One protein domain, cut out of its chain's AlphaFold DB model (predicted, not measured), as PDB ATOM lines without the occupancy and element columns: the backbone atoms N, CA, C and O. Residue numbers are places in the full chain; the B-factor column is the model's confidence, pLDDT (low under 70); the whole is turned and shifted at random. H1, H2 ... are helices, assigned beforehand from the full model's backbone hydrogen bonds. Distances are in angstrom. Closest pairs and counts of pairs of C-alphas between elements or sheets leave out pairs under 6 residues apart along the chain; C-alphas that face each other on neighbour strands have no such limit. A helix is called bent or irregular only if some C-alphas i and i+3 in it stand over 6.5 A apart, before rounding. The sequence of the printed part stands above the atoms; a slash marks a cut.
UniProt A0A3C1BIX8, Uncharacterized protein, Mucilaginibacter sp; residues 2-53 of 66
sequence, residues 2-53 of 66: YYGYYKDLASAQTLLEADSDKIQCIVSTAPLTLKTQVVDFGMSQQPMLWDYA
ATOM      1  N   TYR A   2     -12.372  22.741  90.120       82.12
ATOM      2  CA  TYR A   2     -13.669  22.732  89.429       82.12
ATOM      3  C   TYR A   2     -14.606  23.723  90.125       82.12
ATOM      4  O   TYR A   2     -14.621  23.783  91.352       82.12
ATOM      5  N   TYR A   3     -15.344  24.514  89.350       88.38
ATOM      6  CA  TYR A   3     -16.317  25.481  89.851       88.38
ATOM      7  C   TYR A   3     -17.506  25.522  88.896       88.38
ATOM      8  O   TYR A   3     -17.323  25.555  87.679       88.38
ATOM      9  N   GLY A   4     -18.715  25.515  89.447       88.75
ATOM     10  CA  GLY A   4     -19.946  25.512  88.672       88.75
ATOM     11  C   GLY A   4     -21.111  26.066  89.476       88.75
ATOM     12  O   GLY A   4     -21.058  26.143  90.703       88.75
ATOM     13  N   TYR A   5     -22.162  26.447  88.759       94.00
ATOM     14  CA  TYR A   5     -23.407  26.940  89.333       94.00
ATOM     15  C   TYR A   5     -24.499  25.883  89.210       94.00
ATOM     16  O   TYR A   5     -24.531  25.110  88.253       94.00
ATOM     17  N   TYR A   6     -25.428  25.907  90.152       93.62
ATOM     18  CA  TYR A   6     -26.669  25.146  90.128       93.62
ATOM     19  C   TYR A   6     -27.839  26.114  90.309       93.62
ATOM     20  O   TYR A   6     -27.676  27.209  90.851       93.62
ATOM     21  N   LYS A   7     -29.015  25.739  89.807       93.62
ATOM     22  CA  LYS A   7     -30.192  26.619  89.796       93.62
ATOM     23  C   LYS A   7     -30.866  26.685  91.167       93.62
ATOM     24  O   LYS A   7     -31.359  27.732  91.572       93.62
ATOM     25  N   ASP A   8     -30.883  25.551  91.852       95.88
ATOM     26  CA  ASP A   8     -31.527  25.332  93.144       95.88
ATOM     27  C   ASP A   8     -30.901  24.116  93.853       95.88
ATOM     28  O   ASP A   8     -30.120  23.368  93.258       95.88
ATOM     29  N   LEU A   9     -31.226  23.915  95.135       95.25
ATOM     30  CA  LEU A   9     -30.664  22.815  95.930       95.25
ATOM     31  C   LEU A   9     -30.998  21.436  95.353       95.25
ATOM     32  O   LEU A   9     -30.144  20.556  95.382       95.25
ATOM     33  N   ALA A  10     -32.190  21.259  94.776       95.88
ATOM     34  CA  ALA A  10     -32.578  19.987  94.178       95.88
ATOM     35  C   ALA A  10     -31.662  19.639  92.993       95.88
ATOM     36  O   ALA A  10     -31.139  18.530  92.918       95.88
ATOM     37  N   SER A  11     -31.382  20.611  92.118       96.06
ATOM     38  CA  SER A  11     -30.443  20.436  91.006       96.06
ATOM     39  C   SER A  11     -29.011  20.148  91.475       96.06
ATOM     40  O   SER A  11     -28.321  19.332  90.863       96.06
ATOM     41  N   ALA A  12     -28.576  20.757  92.586       94.88
ATOM     42  CA  ALA A  12     -27.280  20.463  93.194       94.88
ATOM     43  C   ALA A  12     -27.223  19.026  93.722       94.88
ATOM     44  O   ALA A  12     -26.244  18.325  93.477       94.88
ATOM     45  N   GLN A  13     -28.280  18.569  94.399       95.88
ATOM     46  CA  GLN A  13     -28.355  17.207  94.916       95.88
ATOM     47  C   GLN A  13     -28.294  16.178  93.789       95.88
ATOM     48  O   GLN A  13     -27.486  15.262  93.869       95.88
ATOM     49  N   THR A  14     -29.054  16.362  92.705       95.75
ATOM     50  CA  THR A  14     -29.001  15.451  91.548       95.75
ATOM     51  C   THR A  14     -27.595  15.349  90.951       95.75
ATOM     52  O   THR A  14     -27.154  14.253  90.611       95.75
ATOM     53  N   LEU A  15     -26.871  16.469  90.843       94.19
ATOM     54  CA  LEU A  15     -25.494  16.471  90.344       94.19
ATOM     55  C   LEU A  15     -24.548  15.720  91.294       94.19
ATOM     56  O   LEU A  15     -23.757  14.893  90.852       94.19
ATOM     57  N   LEU A  16     -24.648  15.995  92.596       94.38
ATOM     58  CA  LEU A  16     -23.810  15.372  93.621       94.38
ATOM     59  C   LEU A  16     -24.086  13.868  93.751       94.38
ATOM     60  O   LEU A  16     -23.153  13.099  93.953       94.38
ATOM     61  N   GLU A  17     -25.336  13.429  93.594       94.69
ATOM     62  CA  GLU A  17     -25.689  12.005  93.578       94.69
ATOM     63  C   GLU A  17     -25.121  11.280  92.359       94.69
ATOM     64  O   GLU A  17     -24.618  10.164  92.500       94.69
ATOM     65  N   ALA A  18     -25.168  11.905  91.179       94.81
ATOM     66  CA  ALA A  18     -24.640  11.316  89.949       94.81
ATOM     67  C   ALA A  18     -23.123  11.066  90.016       94.81
ATOM     68  O   ALA A  18     -22.626  10.134  89.385       94.81
ATOM     69  N   ASP A  19     -22.403  11.869  90.800       92.62
ATOM     70  CA  ASP A  19     -20.964  11.739  91.031       92.62
ATOM     71  C   ASP A  19     -20.624  11.188  92.430       92.62
ATOM     72  O   ASP A  19     -19.469  11.257  92.846       92.62
ATOM     73  N   SER A  20     -21.594  10.614  93.150       90.62
ATOM     74  CA  SER A  20     -21.402  10.145  94.534       90.62
ATOM     75  C   SER A  20     -20.242   9.155  94.689       90.62
ATOM     76  O   SER A  20     -19.462   9.294  95.624       90.62
ATOM     77  N   ASP A  21     -20.036   8.254  93.726       88.06
ATOM     78  CA  ASP A  21     -18.920   7.290  93.731       88.06
ATOM     79  C   ASP A  21     -17.530   7.950  93.620       88.06
ATOM     80  O   ASP A  21     -16.501   7.324  93.870       88.06
ATOM     81  N   LYS A  22     -17.476   9.221  93.207       88.50
ATOM     82  CA  LYS A  22     -16.242  10.006  93.053       88.50
ATOM     83  C   LYS A  22     -16.047  11.015  94.184       88.50
ATOM     84  O   LYS A  22     -15.003  11.666  94.238       88.50
ATOM     85  N   ILE A  23     -17.046  11.186  95.049       87.88
ATOM     86  CA  ILE A  23     -17.065  12.192  96.108       87.88
ATOM     87  C   ILE A  23     -17.089  11.469  97.451       87.88
ATOM     88  O   ILE A  23     -18.083  10.865  97.833       87.88
ATOM     89  N   GLN A  24     -15.996  11.584  98.198       83.62
ATOM     90  CA  GLN A  24     -15.871  10.952  99.515       83.62
ATOM     91  C   GLN A  24     -16.615  11.723 100.611       83.62
ATOM     92  O   GLN A  24     -17.137  11.131 101.546       83.62
ATOM     93  N   CYS A  25     -16.671  13.051 100.509       88.44
ATOM     94  CA  CYS A  25     -17.232  13.906 101.547       88.44
ATOM     95  C   CYS A  25     -17.720  15.225 100.942       88.44
ATOM     96  O   CYS A  25     -17.074  15.790 100.055       88.44
ATOM     97  N   ILE A  26     -18.849  15.729 101.437       92.06
ATOM     98  CA  ILE A  26     -19.430  17.012 101.042       92.06
ATOM     99  C   ILE A  26     -19.472  17.917 102.271       92.06
ATOM    100  O   ILE A  26     -20.054  17.560 103.289       92.06
ATOM    101  N   VAL A  27     -18.896  19.115 102.167       93.69
ATOM    102  CA  VAL A  27     -18.972  20.127 103.231       93.69
ATOM    103  C   VAL A  27     -20.062  21.130 102.891       93.69
ATOM    104  O   VAL A  27     -19.973  21.808 101.866       93.69
ATOM    105  N   SER A  28     -21.094  21.227 103.726       94.44
ATOM    106  CA  SER A  28     -22.221  22.131 103.488       94.44
ATOM    107  C   SER A  28     -23.032  22.361 104.758       94.44
ATOM    108  O   SER A  28     -23.269  21.432 105.515       94.44
ATOM    109  N   THR A  29     -23.534  23.584 104.940       94.12
ATOM    110  CA  THR A  29     -24.544  23.916 105.965       94.12
ATOM    111  C   THR A  29     -25.972  23.880 105.419       94.12
ATOM    112  O   THR A  29     -26.926  24.121 106.156       94.12
ATOM    113  N   ALA A  30     -26.144  23.662 104.112       94.06
ATOM    114  CA  ALA A  30     -27.467  23.503 103.522       94.06
ATOM    115  C   ALA A  30     -28.043  22.127 103.896       94.06
ATOM    116  O   ALA A  30     -27.290  21.151 103.933       94.06
ATOM    117  N   PRO A  31     -29.363  22.015 104.121       91.50
ATOM    118  CA  PRO A  31     -29.995  20.728 104.379       91.50
ATOM    119  C   PRO A  31     -29.989  19.891 103.092       91.50
ATOM    120  O   PRO A  31     -30.813  20.101 102.204       91.50
ATOM    121  N   LEU A  32     -29.031  18.972 102.980       93.31
ATOM    122  CA  LEU A  32     -28.870  18.070 101.840       93.31
ATOM    123  C   LEU A  32     -29.184  16.637 102.268       93.31
ATOM    124  O   LEU A  32     -28.650  16.143 103.257       93.31
ATOM    125  N   THR A  33     -30.008  15.955 101.481       93.00
ATOM    126  CA  THR A  33     -30.275  14.520 101.625       93.00
ATOM    127  C   THR A  33     -29.542  13.803 100.500       93.00
ATOM    128  O   THR A  33     -29.966  13.900  99.352       93.00
ATOM    129  N   LEU A  34     -28.418  13.160 100.809       91.81
ATOM    130  CA  LEU A  34     -27.529  12.510  99.844       91.81
ATOM    131  C   LEU A  34     -27.029  11.179 100.412       91.81
ATOM    132  O   LEU A  34     -27.024  10.983 101.625       91.81
ATOM    133  N   LYS A  35     -26.596  10.270  99.533       89.12
ATOM    134  CA  LYS A  35     -25.928   9.024  99.951       89.12
ATOM    135  C   LYS A  35     -24.520   9.282 100.488       89.12
ATOM    136  O   LYS A  35     -24.105   8.640 101.446       89.12
ATOM    137  N   THR A  36     -23.802  10.214  99.863       89.06
ATOM    138  CA  THR A  36     -22.479  10.665 100.300       89.06
ATOM    139  C   THR A  36     -22.586  11.411 101.626       89.06
ATOM    140  O   THR A  36     -23.521  12.185 101.834       89.06
ATOM    141  N   GLN A  37     -21.603  11.214 102.504       89.56
ATOM    142  CA  GLN A  37     -21.528  11.897 103.789       89.56
ATOM    143  C   GLN A  37     -21.507  13.423 103.603       89.56
ATOM    144  O   GLN A  37     -20.692  13.965 102.850       89.56
ATOM    145  N   VAL A  38     -22.391  14.109 104.329       92.31
ATOM    146  CA  VAL A  38     -22.438  15.571 104.405       92.31
ATOM    147  C   VAL A  38     -22.010  15.991 105.804       92.31
ATOM    148  O   VAL A  38     -22.570  15.512 106.789       92.31
ATOM    149  N   VAL A  39     -21.010  16.862 105.891       90.62
ATOM    150  CA  VAL A  39     -20.436  17.334 107.155       90.62
ATOM    151  C   VAL A  39     -20.423  18.859 107.224       90.62
ATOM    152  O   VAL A  39     -20.403  19.551 106.202       90.62
ATOM    153  N   ASP A  40     -20.381  19.386 108.445       91.31
ATOM    154  CA  ASP A  40     -20.222  20.817 108.687       91.31
ATOM    155  C   ASP A  40     -18.796  21.307 108.382       91.31
ATOM    156  O   ASP A  40     -17.825  20.545 108.281       91.31
ATOM    157  N   PHE A  41     -18.649  22.627 108.255       89.69
ATOM    158  CA  PHE A  41     -17.343  23.252 108.065       89.69
ATOM    159  C   PHE A  41     -16.371  22.893 109.196       89.69
ATOM    160  O   PHE A  41     -16.703  22.947 110.377       89.69
ATOM    161  N   GLY A  42     -15.136  22.556 108.818       87.00
ATOM    162  CA  GLY A  42     -14.083  22.148 109.753       87.00
ATOM    163  C   GLY A  42     -14.053  20.650 110.065       87.00
ATOM    164  O   GLY A  42     -13.087  20.202 110.673       87.00
ATOM    165  N   MET A  43     -15.041  19.872 109.606       83.44
ATOM    166  CA  MET A  43     -15.131  18.433 109.890       83.44
ATOM    167  C   MET A  43     -14.582  17.534 108.769       83.44
ATOM    168  O   MET A  43     -14.323  16.360 109.002       83.44
ATOM    169  N   SER A  44     -14.307  18.062 107.568       81.50
ATOM    170  CA  SER A  44     -13.811  17.256 106.432       81.50
ATOM    171  C   SER A  44     -12.402  16.680 106.593       81.50
ATOM    172  O   SER A  44     -11.983  15.865 105.777       81.50
ATOM    173  N   GLN A  45     -11.651  17.104 107.612       75.62
ATOM    174  CA  GLN A  45     -10.308  16.584 107.907       75.62
ATOM    175  C   GLN A  45     -10.314  15.480 108.972       75.62
ATOM    176  O   GLN A  45      -9.250  15.047 109.410       75.62
ATOM    177  N   GLN A  46     -11.494  15.035 109.407       67.62
ATOM    178  CA  GLN A  46     -11.651  13.958 110.376       67.62
ATOM    179  C   GLN A  46     -12.379  12.782 109.721       67.62
ATOM    180  O   GLN A  46     -13.576  12.616 109.949       67.62
ATOM    181  N   PRO A  47     -11.688  11.978 108.889       61.81
ATOM    182  CA  PRO A  47     -12.277  10.743 108.397       61.81
ATOM    183  C   PRO A  47     -12.589   9.853 109.601       61.81
ATOM    184  O   PRO A  47     -11.731   9.599 110.454       61.81
ATOM    185  N   MET A  48     -13.835   9.412 109.699       62.62
ATOM    186  CA  MET A  48     -14.250   8.448 110.701       62.62
ATOM    187  C   MET A  48     -13.653   7.086 110.349       62.62
ATOM    188  O   MET A  48     -13.388   6.774 109.192       62.62
ATOM    189  N   LEU A  49     -13.428   6.242 111.357       53.88
ATOM    190  CA  LEU A  49     -12.706   4.974 111.185       53.88
ATOM    191  C   LEU A  49     -13.350   4.041 110.137       53.88
ATOM    192  O   LEU A  49     -12.658   3.247 109.509       53.88
ATOM    193  N   TRP A  50     -14.665   4.151 109.936       59.00
ATOM    194  CA  TRP A  50     -15.412   3.389 108.935       59.00
ATOM    195  C   TRP A  50     -15.347   3.981 107.517       59.00
ATOM    196  O   TRP A  50     -15.664   3.260 106.580       59.00
ATOM    197  N   ASP A  51     -14.882   5.223 107.332       57.44
ATOM    198  CA  ASP A  51     -14.709   5.859 106.010       57.44
ATOM    199  C   ASP A  51     -13.530   5.238 105.221       57.44
ATOM    200  O   ASP A  51     -13.374   5.461 104.025       57.44
ATOM    201  N   TYR A  52     -12.696   4.427 105.888       55.03
ATOM    202  CA  TYR A  52     -11.646   3.599 105.276       55.03
ATOM    203  C   TYR A  52     -12.102   2.167 104.966       55.03
ATOM    204  O   TYR A  52     -11.364   1.409 104.334       55.03
ATOM    205  N   ALA A  53     -13.288   1.773 105.432       48.19
ATOM    206  CA  ALA A  53     -13.790   0.405 105.361       48.19
ATOM    207  C   ALA A  53     -14.729   0.195 104.160       48.19
ATOM    208  O   ALA A  53     -15.700  -0.550 104.249       48.19
TER     209      ALA A  53
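Overview. This is residues 2 to 53 of the 66 residues of an uncharacterized protein of Mucilaginibacter sp (UniProt A0A3C1BIX8). This domain has little regular structure: the helix H1 lies towards one end, a long looping stretch makes the middle, and the very short helix H2 lies at the other end. Within the loops, residues 26 to 27 pair in parallel with residues 38 to 39. The printed part has 52 residues, with two named helices, H1 then H2, and no named strand; the class is all helix, with 14 residues in named elements. It is elongated, spanning 35 by 22 by 22 A, and only just compact, close to loose, with a radius of gyration of the C-alphas of 11.6 A.

Along the chain. H1, residues 9 to 18, measures 14.3 A from C-alpha 9 at (-30.664, 22.815, 95.930) to C-alpha 18. H2, residues 49 to 52, ends with C-alpha 52 at (-11.646, 3.599, 105.276); it is neither bent nor irregular, but only just: C-alphas 49 and 52 are 6.2 A apart.

Arrangement. H1 and H2 are apart, with no C-alpha of the one within 8 A of the other. In H1 every O i to N i+4 pair is within hydrogen-bond range; H2 is too short for such a pair, and its O i to N i+3 count is 0 of 1.

Size, cuts and confidence. The C-alphas of Lys 7 and Leu 49 are the two farthest apart, 35.1 A. The link from H1 to H2, residues 19 to 48, is long. The printed part has no cut. Its mean pLDDT is 86.0; residues 46 to 53 are under 70.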